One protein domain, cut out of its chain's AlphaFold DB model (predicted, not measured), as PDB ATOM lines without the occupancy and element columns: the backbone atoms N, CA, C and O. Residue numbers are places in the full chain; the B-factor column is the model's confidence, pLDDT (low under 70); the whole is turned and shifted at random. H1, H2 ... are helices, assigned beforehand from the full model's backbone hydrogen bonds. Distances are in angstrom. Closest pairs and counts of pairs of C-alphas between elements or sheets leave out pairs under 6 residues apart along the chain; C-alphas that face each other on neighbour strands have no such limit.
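Overview. This is residues 2 to 79 of the 223 residues of the protein "Serine acetyltransferase" of Methanosarcina barkeri 227 (UniProt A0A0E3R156). What shape does the domain make? Three helices, H2, H4 and H5, lie side by side in a row with H4 in the middle, each running opposite to its neighbour; H3 crosses the end of H2 and H4, and short H1 lies at the other end of the row. What is it made of? It is all helix: 78 printed residues with five named helices, H1 to H5 in chain order, and no named strand. How compact is it? It is only just compact, close to loose, with a radius of gyration of the C-alphas of 13.4 A and spans of 36 by 27 by 17 A.

Along the chain. Where is the longest helix? H4, residues 40 to 57, measures 26.0 A from C-alpha 40 at (179.797, 262.423, 263.260) to C-alpha 57 at (194.524, 241.437, 259.070). Where are the others? H2 is residues 10 to 23, 19.8 A, and H5 residues 61 to 74, 21.0 A, ending at (189.696, 265.967, 257.947). H3 is residues 29 to 38, 14.2 A, and H1 residues 3 to 7, 8.2 A.

Arrangement. What touches the hub, H4? H2 touches it at a shallow tilt of 14 degrees, opposite ways, with the closest C-alphas, Ile 17 and Phe 46, 6.2 A apart. H5 forms a helical hairpin with it at 17 degrees, with the closest C-alphas, Cys 54 and Ala 61, 5.1 A apart. H1 only just touches residues 56 to 57 of H4, with 3 pairs of C-alphas within 8 A, the closest Phe 6 and Leu 56 at 5.9 A. How does H3 stand? It is about perpendicular to H2, at 87 degrees, and touches its residues 21 to 22 alone, the closest C-alphas being Leu 21 and Lys 32 at 6.7 A. It touches H4 only at the corner, C-alphas 36 and 43 being closest at 6.5 A. Are the backbones in range? Every O i to N i+4 pair is within hydrogen-bond range in H2, H3 and H4, against 7 of 10 in H5 and 0 of 1 in H1, where 0 of 2 O i to N i+3 pairs are.

Size, cuts and confidence. How far does it reach? The two C-alphas farthest apart, Lys 3 and Leu 30, are 39.1 A apart. Are there cuts or long links? The printed part has no cut, and the four links are tight. Where is confidence low? pLDDT is under 70 at residues 2 to 7, 60 and 74 to 76.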
ATOM      1  N   LYS A   2     199.637 240.306 271.395       40.41
ATOM      2  CA  LYS A   2     199.315 238.993 271.981       40.41
ATOM      3  C   LYS A   2     198.736 238.095 270.878       40.41
ATOM      4  O   LYS A   2     198.036 238.595 270.001       40.41
ATOM      5  N   LYS A   3     199.010 236.783 270.921       42.03
ATOM      6  CA  LYS A   3     198.562 235.782 269.923       42.03
ATOM      7  C   LYS A   3     197.045 235.845 269.633       42.03
ATOM      8  O   LYS A   3     196.633 235.591 268.509       42.03
ATOM      9  N   ASN A   4     196.243 236.288 270.606       49.25
ATOM     10  CA  ASN A   4     194.781 236.400 270.502       49.25
ATOM     11  C   ASN A   4     194.276 237.601 269.674       49.25
ATOM     12  O   ASN A   4     193.132 237.579 269.232       49.25
ATOM     13  N   ASP A   5     195.100 238.628 269.419       55.22
ATOM     14  CA  ASP A   5     194.676 239.807 268.638       55.22
ATOM     15  C   ASP A   5     194.550 239.494 267.127       55.22
ATOM     16  O   ASP A   5     193.874 240.216 266.398       55.22
ATOM     17  N   PHE A   6     195.172 238.410 266.641       52.91
ATOM     18  CA  PHE A   6     195.131 238.003 265.226       52.91
ATOM     19  C   PHE A   6     193.807 237.352 264.799       52.91
ATOM     20  O   PHE A   6     193.566 237.202 263.605       52.91
ATOM     21  N   ASN A   7     192.928 236.998 265.744       62.00
ATOM     22  CA  ASN A   7     191.660 236.323 265.452       62.00
ATOM     23  C   ASN A   7     190.473 237.298 265.282       62.00
ATOM     24  O   ASN A   7     189.305 236.933 265.427       62.00
ATOM     25  N   TYR A   8     190.752 238.575 265.001       74.06
ATOM     26  CA  TYR A   8     189.714 239.571 264.743       74.06
ATOM     27  C   TYR A   8     189.205 239.460 263.297       74.06
ATOM     28  O   TYR A   8     189.704 240.102 262.372       74.06
ATOM     29  N   SER A   9     188.211 238.591 263.108       85.38
ATOM     30  CA  SER A   9     187.558 238.348 261.819       85.38
ATOM     31  C   SER A   9     186.736 239.549 261.336       85.38
ATOM     32  O   SER A   9     186.213 240.332 262.133       85.38
ATOM     33  N   LEU A  10     186.525 239.640 260.017       87.25
ATOM     34  CA  LEU A  10     185.605 240.605 259.405       87.25
ATOM     35  C   LEU A  10     184.202 240.517 260.023       87.25
ATOM     36  O   LEU A  10     183.566 241.543 260.238       87.25
ATOM     37  N   LYS A  11     183.747 239.302 260.360       89.31
ATOM     38  CA  LYS A  11     182.448 239.079 261.011       89.31
ATOM     39  C   LYS A  11     182.357 239.791 262.365       89.31
ATOM     40  O   LYS A  11     181.336 240.407 262.651       89.31
ATOM     41  N   ASN A  12     183.428 239.758 263.161       90.50
ATOM     42  CA  ASN A  12     183.478 240.441 264.456       90.50
ATOM     43  C   ASN A  12     183.493 241.960 264.269       90.50
ATOM     44  O   ASN A  12     182.739 242.660 264.929       90.50
ATOM     45  N   CYS A  13     184.256 242.456 263.290       91.12
ATOM     46  CA  CYS A  13     184.272 243.879 262.954       91.12
ATOM     47  C   CYS A  13     182.888 244.406 262.551       91.12
ATOM     48  O   CYS A  13     182.431 245.420 263.073       91.12
ATOM     49  N   LEU A  14     182.190 243.695 261.662       93.19
ATOM     50  CA  LEU A  14     180.836 244.065 261.243       93.19
ATOM     51  C   LEU A  14     179.831 243.976 262.398       93.19
ATOM     52  O   LEU A  14     178.927 244.807 262.486       93.19
ATOM     53  N   LYS A  15     180.002 243.001 263.300       93.88
ATOM     54  CA  LYS A  15     179.195 242.884 264.517       93.88
ATOM     55  C   LYS A  15     179.386 244.097 265.425       93.88
ATOM     56  O   LYS A  15     178.386 244.679 265.835       93.88
ATOM     57  N   ASP A  16     180.629 244.499 265.683       93.88
ATOM     58  CA  ASP A  16     180.948 245.659 266.520       93.88
ATOM     59  C   ASP A  16     180.407 246.955 265.898       93.88
ATOM     60  O   ASP A  16     179.755 247.737 266.582       93.88
ATOM     61  N   ILE A  17     180.554 247.138 264.580       95.00
ATOM     62  CA  ILE A  17     179.987 248.291 263.861       95.00
ATOM     63  C   ILE A  17     178.462 248.333 263.984       95.00
ATOM     64  O   ILE A  17     177.897 249.398 264.218       95.00
ATOM     65  N   ASN A  18     177.774 247.198 263.829       94.94
ATOM     66  CA  ASN A  18     176.320 247.163 263.975       94.94
ATOM     67  C   ASN A  18     175.886 247.422 265.428       94.94
ATOM     68  O   ASN A  18     174.861 248.065 265.632       94.94
ATOM     69  N   GLN A  19     176.655 246.968 266.424       95.12
ATOM     70  CA  GLN A  19     176.414 247.297 267.833       95.12
ATOM     71  C   GLN A  19     176.575 248.797 268.093       95.12
ATOM     72  O   GLN A  19     175.666 249.409 268.652       95.12
ATOM     73  N   ASP A  20     177.666 249.402 267.615       95.12
ATOM     74  CA  ASP A  20     177.894 250.846 267.704       95.12
ATOM     75  C   ASP A  20     176.744 251.609 267.013       95.12
ATOM     76  O   ASP A  20     176.197 252.570 267.547       95.12
ATOM     77  N   LEU A  21     176.293 251.141 265.851       95.12
ATOM     78  CA  LEU A  21     175.225 251.782 265.094       95.12
ATOM     79  C   LEU A  21     173.867 251.729 265.823       95.12
ATOM     80  O   LEU A  21     173.120 252.710 265.808       95.12
ATOM     81  N   VAL A  22     173.549 250.611 266.485       95.00
ATOM     82  CA  VAL A  22     172.358 250.489 267.344       95.00
ATOM     83  C   VAL A  22     172.482 251.400 268.567       95.00
ATOM     84  O   VAL A  22     171.521 252.092 268.898       95.00
ATOM     85  N   PHE A  23     173.665 251.473 269.184       95.31
ATOM     86  CA  PHE A  23     173.945 252.357 270.318       95.31
ATOM     87  C   PHE A  23     173.721 253.841 269.984       95.31
ATOM     88  O   PHE A  23     173.127 254.569 270.775       95.31
ATOM     89  N   TYR A  24     174.098 254.283 268.780       93.56
ATOM     90  CA  TYR A  24     173.828 255.644 268.293       93.56
ATOM     91  C   TYR A  24     172.376 255.870 267.813       93.56
ATOM     92  O   TYR A  24     172.065 256.949 267.309       93.56
ATOM     93  N   GLY A  25     171.475 254.893 267.994       92.00
ATOM     94  CA  GLY A  25     170.031 255.035 267.768       92.00
ATOM     95  C   GLY A  25     169.473 254.318 266.532       92.00
ATOM     96  O   GLY A  25     168.333 254.573 266.144       92.00
ATOM     97  N   GLY A  26     170.246 253.439 265.887       92.00
ATOM     98  CA  GLY A  26     169.837 252.746 264.663       92.00
ATOM     99  C   GLY A  26     168.831 251.622 264.909       92.00
ATOM    100  O   GLY A  26     169.224 250.466 265.046       92.00
ATOM    101  N   LYS A  27     167.536 251.953 264.911       90.88
ATOM    102  CA  LYS A  27     166.423 251.005 265.109       90.88
ATOM    103  C   LYS A  27     166.086 250.229 263.827       90.88
ATOM    104  O   LYS A  27     166.156 249.005 263.802       90.88
ATOM    105  N   ASN A  28     165.817 250.952 262.738       93.38
ATOM    106  CA  ASN A  28     165.370 250.409 261.445       93.38
ATOM    107  C   ASN A  28     166.347 250.798 260.326       93.38
ATOM    108  O   ASN A  28     167.087 251.769 260.483       93.38
ATOM    109  N   LEU A  29     166.319 250.112 259.174       90.94
ATOM    110  CA  LEU A  29     167.269 250.326 258.066       90.94
ATOM    111  C   LEU A  29     167.453 251.808 257.691       90.94
ATOM    112  O   LEU A  29     168.586 252.273 257.613       90.94
ATOM    113  N   LEU A  30     166.359 252.567 257.565       93.00
ATOM    114  CA  LEU A  30     166.411 254.000 257.264       93.00
ATOM    115  C   LEU A  30     167.202 254.789 258.320       93.00
ATOM    116  O   LEU A  30     168.123 255.523 257.982       93.00
ATOM    117  N   SER A  31     166.907 254.584 259.609       91.88
ATOM    118  CA  SER A  31     167.648 255.241 260.697       91.88
ATOM    119  C   SER A  31     169.126 254.851 260.709       91.88
ATOM    120  O   SER A  31     169.978 255.689 260.990       91.88
ATOM    121  N   LYS A  32     169.449 253.603 260.337       92.00
ATOM    122  CA  LYS A  32     170.836 253.140 260.241       92.00
ATOM    123  C   LYS A  32     171.597 253.879 259.147       92.00
ATOM    124  O   LYS A  32     172.710 254.341 259.383       92.00
ATOM    125  N   VAL A  33     170.974 254.026 257.980       92.38
ATOM    126  CA  VAL A  33     171.517 254.794 256.854       92.38
ATOM    127  C   VAL A  33     171.699 256.260 257.254       92.38
ATOM    128  O   VAL A  33     172.783 256.810 257.082       92.38
ATOM    129  N   ILE A  34     170.690 256.876 257.875       92.50
ATOM    130  CA  ILE A  34     170.761 258.267 258.345       92.50
ATOM    131  C   ILE A  34     171.919 258.460 259.335       92.50
ATOM    132  O   ILE A  34     172.721 259.373 259.165       92.50
ATOM    133  N   ILE A  35     172.058 257.586 260.337       92.94
ATOM    134  CA  ILE A  35     173.140 257.660 261.332       92.94
ATOM    135  C   ILE A  35     174.504 257.504 260.667       92.94
ATOM    136  O   ILE A  35     175.408 258.289 260.946       92.94
ATOM    137  N   PHE A  36     174.649 256.545 259.753       91.12
ATOM    138  CA  PHE A  36     175.889 256.343 259.010       91.12
ATOM    139  C   PHE A  36     176.337 257.623 258.281       91.12
ATOM    140  O   PHE A  36     177.517 257.982 258.316       91.12
ATOM    141  N   PHE A  37     175.399 258.349 257.665       89.38
ATOM    142  CA  PHE A  37     175.708 259.548 256.885       89.38
ATOM    143  C   PHE A  37     175.740 260.853 257.683       89.38
ATOM    144  O   PHE A  37     176.497 261.743 257.300       89.38
ATOM    145  N   LEU A  38     174.993 260.994 258.778       90.31
ATOM    146  CA  LEU A  38     174.841 262.282 259.473       90.31
ATOM    147  C   LEU A  38     175.471 262.313 260.871       90.31
ATOM    148  O   LEU A  38     175.837 263.385 261.347       90.31
ATOM    149  N   ASN A  39     175.656 261.168 261.532       91.56
ATOM    150  CA  ASN A  39     176.183 261.140 262.893       91.56
ATOM    151  C   ASN A  39     177.723 261.117 262.895       91.56
ATOM    152  O   ASN A  39     178.358 260.105 262.594       91.56
ATOM    153  N   ILE A  40     178.334 262.248 263.252       91.25
ATOM    154  CA  ILE A  40     179.797 262.423 263.260       91.25
ATOM    155  C   ILE A  40     180.463 261.506 264.299       91.25
ATOM    156  O   ILE A  40     181.504 260.910 264.019       91.25
ATOM    157  N   SER A  41     179.851 261.345 265.472       92.38
ATOM    158  CA  SER A  41     180.348 260.478 266.548       92.38
ATOM    159  C   SER A  41     180.396 259.013 266.126       92.38
ATOM    160  O   SER A  41     181.398 258.331 266.338       92.38
ATOM    161  N   PHE A  42     179.346 258.547 265.447       93.62
ATOM    162  CA  PHE A  42     179.317 257.211 264.871       93.62
ATOM    163  C   PHE A  42     180.374 257.046 263.770       93.62
ATOM    164  O   PHE A  42     181.096 256.051 263.756       93.62
ATOM    165  N   LYS A  43     180.531 258.025 262.868       91.62
ATOM    166  CA  LYS A  43     181.563 257.967 261.817       91.62
ATOM    167  C   LYS A  43     182.972 257.824 262.391       91.62
ATOM    168  O   LYS A  43     183.775 257.082 261.828       91.62
ATOM    169  N   LEU A  44     183.269 258.511 263.496       92.00
ATOM    170  CA  LEU A  44     184.565 258.419 264.167       92.00
ATOM    171  C   LEU A  44     184.858 256.980 264.611       92.00
ATOM    172  O   LEU A  44     185.892 256.421 264.235       92.00
ATOM    173  N   ILE A  45     183.936 256.352 265.352       93.19
ATOM    174  CA  ILE A  45     184.131 254.969 265.801       93.19
ATOM    175  C   ILE A  45     184.099 253.984 264.624       93.19
ATOM    176  O   ILE A  45     184.928 253.080 264.577       93.19
ATOM    177  N   PHE A  46     183.244 254.198 263.619       93.50
ATOM    178  CA  PHE A  46     183.179 253.377 262.408       93.50
ATOM    179  C   PHE A  46     184.540 253.291 261.702       93.50
ATOM    180  O   PHE A  46     185.066 252.198 261.474       93.50
ATOM    181  N   TRP A  47     185.158 254.439 261.408       91.12
ATOM    182  CA  TRP A  47     186.471 254.481 260.764       91.12
ATOM    183  C   TRP A  47     187.572 253.894 261.652       91.12
ATOM    184  O   TRP A  47     188.463 253.201 261.146       91.12
ATOM    185  N   TYR A  48     187.491 254.083 262.973       91.88
ATOM    186  CA  TYR A  48     188.369 253.384 263.907       91.88
ATOM    187  C   TYR A  48     188.224 251.853 263.800       91.88
ATOM    188  O   TYR A  48     189.234 251.176 263.615       91.88
ATOM    189  N   ARG A  49     187.009 251.282 263.830       92.75
ATOM    190  CA  ARG A  49     186.795 249.820 263.738       92.75
ATOM    191  C   ARG A  49     187.368 249.244 262.442       92.75
ATOM    192  O   ARG A  49     188.057 248.222 262.473       92.75
ATOM    193  N   ILE A  50     187.151 249.929 261.316       90.94
ATOM    194  CA  ILE A  50     187.702 249.538 260.011       90.94
ATOM    195  C   ILE A  50     189.233 249.611 260.015       90.94
ATOM    196  O   ILE A  50     189.892 248.655 259.603       90.94
ATOM    197  N   SER A  51     189.822 250.700 260.520       89.38
ATOM    198  CA  SER A  51     191.284 250.819 260.608       89.38
ATOM    199  C   SER A  51     191.899 249.763 261.531       89.38
ATOM    200  O   SER A  51     192.899 249.138 261.175       89.38
ATOM    201  N   ARG A  52     191.266 249.470 262.671       89.31
ATOM    202  CA  ARG A  52     191.684 248.411 263.593       89.31
ATOM    203  C   ARG A  52     191.686 247.047 262.908       89.31
ATOM    204  O   ARG A  52     192.672 246.319 263.005       89.31
ATOM    205  N   TYR A  53     190.626 246.719 262.173       89.44
ATOM    206  CA  TYR A  53     190.549 245.485 261.392       89.44
ATOM    207  C   TYR A  53     191.661 245.394 260.335       89.44
ATOM    208  O   TYR A  53     192.383 244.398 260.283       89.44
ATOM    209  N   CYS A  54     191.859 246.447 259.536       87.88
ATOM    210  CA  CYS A  54     192.915 246.494 258.520       87.88
ATOM    211  C   CYS A  54     194.315 246.319 259.127       87.88
ATOM    212  O   CYS A  54     195.157 245.627 258.555       87.88
ATOM    213  N   TYR A  55     194.559 246.900 260.304       85.75
ATOM    214  CA  TYR A  55     195.824 246.760 261.021       85.75
ATOM    215  C   TYR A  55     196.114 245.314 261.460       85.75
ATOM    216  O   TYR A  55     197.267 244.866 261.356       85.75
ATOM    217  N   LEU A  56     195.083 244.599 261.927       84.50
ATOM    218  CA  LEU A  56     195.181 243.227 262.434       84.50
ATOM    219  C   LEU A  56     195.241 242.170 261.320       84.50
ATOM    220  O   LEU A  56     195.867 241.133 261.519       84.50
ATOM    221  N   LYS A  57     194.644 242.430 260.149       81.75
ATOM    222  CA  LYS A  57     194.524 241.437 259.070       81.75
ATOM    223  C   LYS A  57     195.831 241.146 258.330       81.75
ATOM    224  O   LYS A  57     196.220 239.990 258.209       81.75
ATOM    225  N   SER A  58     196.475 242.157 257.742       77.25
ATOM    226  CA  SER A  58     197.658 241.930 256.897       77.25
ATOM    227  C   SER A  58     198.534 243.170 256.745       77.25
ATOM    228  O   SER A  58     198.071 244.303 256.872       77.25
ATOM    229  N   LYS A  59     199.818 242.970 256.411       73.12
ATOM    230  CA  LYS A  59     200.750 244.074 256.121       73.12
ATOM    231  C   LYS A  59     200.302 244.916 254.915       73.12
ATOM    232  O   LYS A  59     200.502 246.124 254.931       73.12
ATOM    233  N   MET A  60     199.661 244.313 253.908       69.19
ATOM    234  CA  MET A  60     199.134 245.034 252.739       69.19
ATOM    235  C   MET A  60     197.944 245.934 253.091       69.19
ATOM    236  O   MET A  60     197.909 247.088 252.666       69.19
ATOM    237  N   ALA A  61     197.020 245.462 253.936       73.62
ATOM    238  CA  ALA A  61     195.880 246.255 254.400       73.62
ATOM    239  C   ALA A  61     196.305 247.489 255.220       73.62
ATOM    240  O   ALA A  61     195.557 248.461 255.312       73.62
ATOM    241  N   ARG A  62     197.539 247.509 255.750       74.88
ATOM    242  CA  ARG A  62     198.091 248.678 256.453       74.88
ATOM    243  C   ARG A  62     198.301 249.890 255.550       74.88
ATOM    244  O   ARG A  62     198.239 251.006 256.052       74.88
ATOM    245  N   LYS A  63     198.476 249.707 254.235       73.12
ATOM    246  CA  LYS A  63     198.571 250.833 253.287       73.12
ATOM    247  C   LYS A  63     197.282 251.667 253.268       73.12
ATOM    248  O   LYS A  63     197.344 252.889 253.190       73.12
ATOM    249  N   ALA A  64     196.121 251.027 253.451       75.06
ATOM    250  CA  ALA A  64     194.831 251.713 253.547       75.06
ATOM    251  C   ALA A  64     194.676 252.555 254.832       75.06
ATOM    252  O   ALA A  64     193.832 253.448 254.882       75.06
ATOM    253  N   LEU A  65     195.496 252.322 255.867       77.88
ATOM    254  CA  LEU A  65     195.411 253.056 257.136       77.88
ATOM    255  C   LEU A  65     195.762 254.534 256.985       77.88
ATOM    256  O   LEU A  65     195.219 255.347 257.725       77.88
ATOM    257  N   ILE A  66     196.632 254.880 256.033       73.12
ATOM    258  CA  ILE A  66     197.017 256.272 255.762       73.12
ATOM    259  C   ILE A  66     195.785 257.065 255.311       73.12
ATOM    260  O   ILE A  66     195.486 258.118 255.871       73.12
ATOM    261  N   PHE A  67     195.009 256.507 254.376       76.06
ATOM    262  CA  PHE A  67     193.763 257.113 253.908       76.06
ATOM    263  C   PHE A  67     192.721 257.237 255.023       76.06
ATOM    264  O   PHE A  67     192.059 258.268 255.133       76.06
ATOM    265  N   ILE A  68     192.582 256.217 255.877       75.88
ATOM    266  CA  ILE A  68     191.610 256.252 256.981       75.88
ATOM    267  C   ILE A  68     192.015 257.286 258.040       75.88
ATOM    268  O   ILE A  68     191.167 258.056 258.486       75.88
ATOM    269  N   LYS A  69     193.304 257.359 258.402       74.94
ATOM    270  CA  LYS A  69     193.825 258.400 259.300       74.94
ATOM    271  C   LYS A  69     193.556 259.798 258.747       74.94
ATOM    272  O   LYS A  69     193.061 260.650 259.474       74.94
ATOM    273  N   TYR A  70     193.816 260.009 257.458       74.19
ATOM    274  CA  TYR A  70     193.522 261.278 256.797       74.19
ATOM    275  C   TYR A  70     192.028 261.630 256.864       74.19
ATOM    276  O   TYR A  70     191.675 262.748 257.230       74.19
ATOM    277  N   ARG A  71     191.130 260.669 256.599       75.69
ATOM    278  CA  ARG A  71     189.675 260.873 256.723       75.69
ATOM    279  C   ARG A  71     189.259 261.277 258.139       75.69
ATOM    280  O   ARG A  71     188.471 262.206 258.282       75.69
ATOM    281  N   LEU A  72     189.778 260.598 259.163       73.88
ATOM    282  CA  LEU A  72     189.499 260.911 260.570       73.88
ATOM    283  C   LEU A  72     189.935 262.331 260.946       73.88
ATOM    284  O   LEU A  72     189.183 263.052 261.603       73.88
ATOM    285  N   TYR A  73     191.108 262.734 260.462       74.25
ATOM    286  CA  TYR A  73     191.649 264.065 260.689       74.25
ATOM    287  C   TYR A  73     190.808 265.149 260.000       74.25
ATOM    288  O   TYR A  73     190.389 266.107 260.641       74.25
ATOM    289  N   VAL A  74     190.471 264.974 258.718       68.44
ATOM    290  CA  VAL A  74     189.696 265.967 257.947       68.44
ATOM    291  C   VAL A  74     188.256 266.116 258.450       68.44
ATOM    292  O   VAL A  74     187.704 267.209 258.403       68.44
ATOM    293  N   LEU A  75     187.633 265.048 258.959       68.50
ATOM    294  CA  LEU A  75     186.229 265.079 259.391       68.50
ATOM    295  C   LEU A  75     185.998 265.758 260.754       68.50
ATOM    296  O   LEU A  75     184.845 265.983 261.115       68.50
ATOM    297  N   GLY A  76     187.047 266.077 261.520       68.44
ATOM    298  CA  GLY A  76     186.864 266.746 262.815       68.44
ATOM    299  C   GLY A  76     188.119 266.969 263.657       68.44
ATOM    300  O   GLY A  76     188.000 267.072 264.874       68.44
ATOM    301  N   GLY A  77     189.311 266.985 263.055       84.69
ATOM    302  CA  GLY A  77     190.580 267.144 263.775       84.69
ATOM    303  C   GLY A  77     190.885 265.991 264.731       84.69
ATOM    304  O   GLY A  77     191.583 266.181 265.721       84.69
ATOM    305  N   ASN A  78     190.317 264.812 264.470       89.25
ATOM    306  CA  ASN A  78     190.414 263.667 265.364       89.25
ATOM    307  C   ASN A  78     191.581 262.780 264.973       89.25
ATOM    308  O   ASN A  78     191.751 262.446 263.798       89.25
ATOM    309  N   GLU A  79     192.319 262.309 265.967       89.81
ATOM    310  CA  GLU A  79     193.342 261.298 265.763       89.81
ATOM    311  C   GLU A  79     193.113 260.134 266.719       89.81
ATOM    312  O   GLU A  79     193.334 260.245 267.919       89.81
TER     313      GLU A  79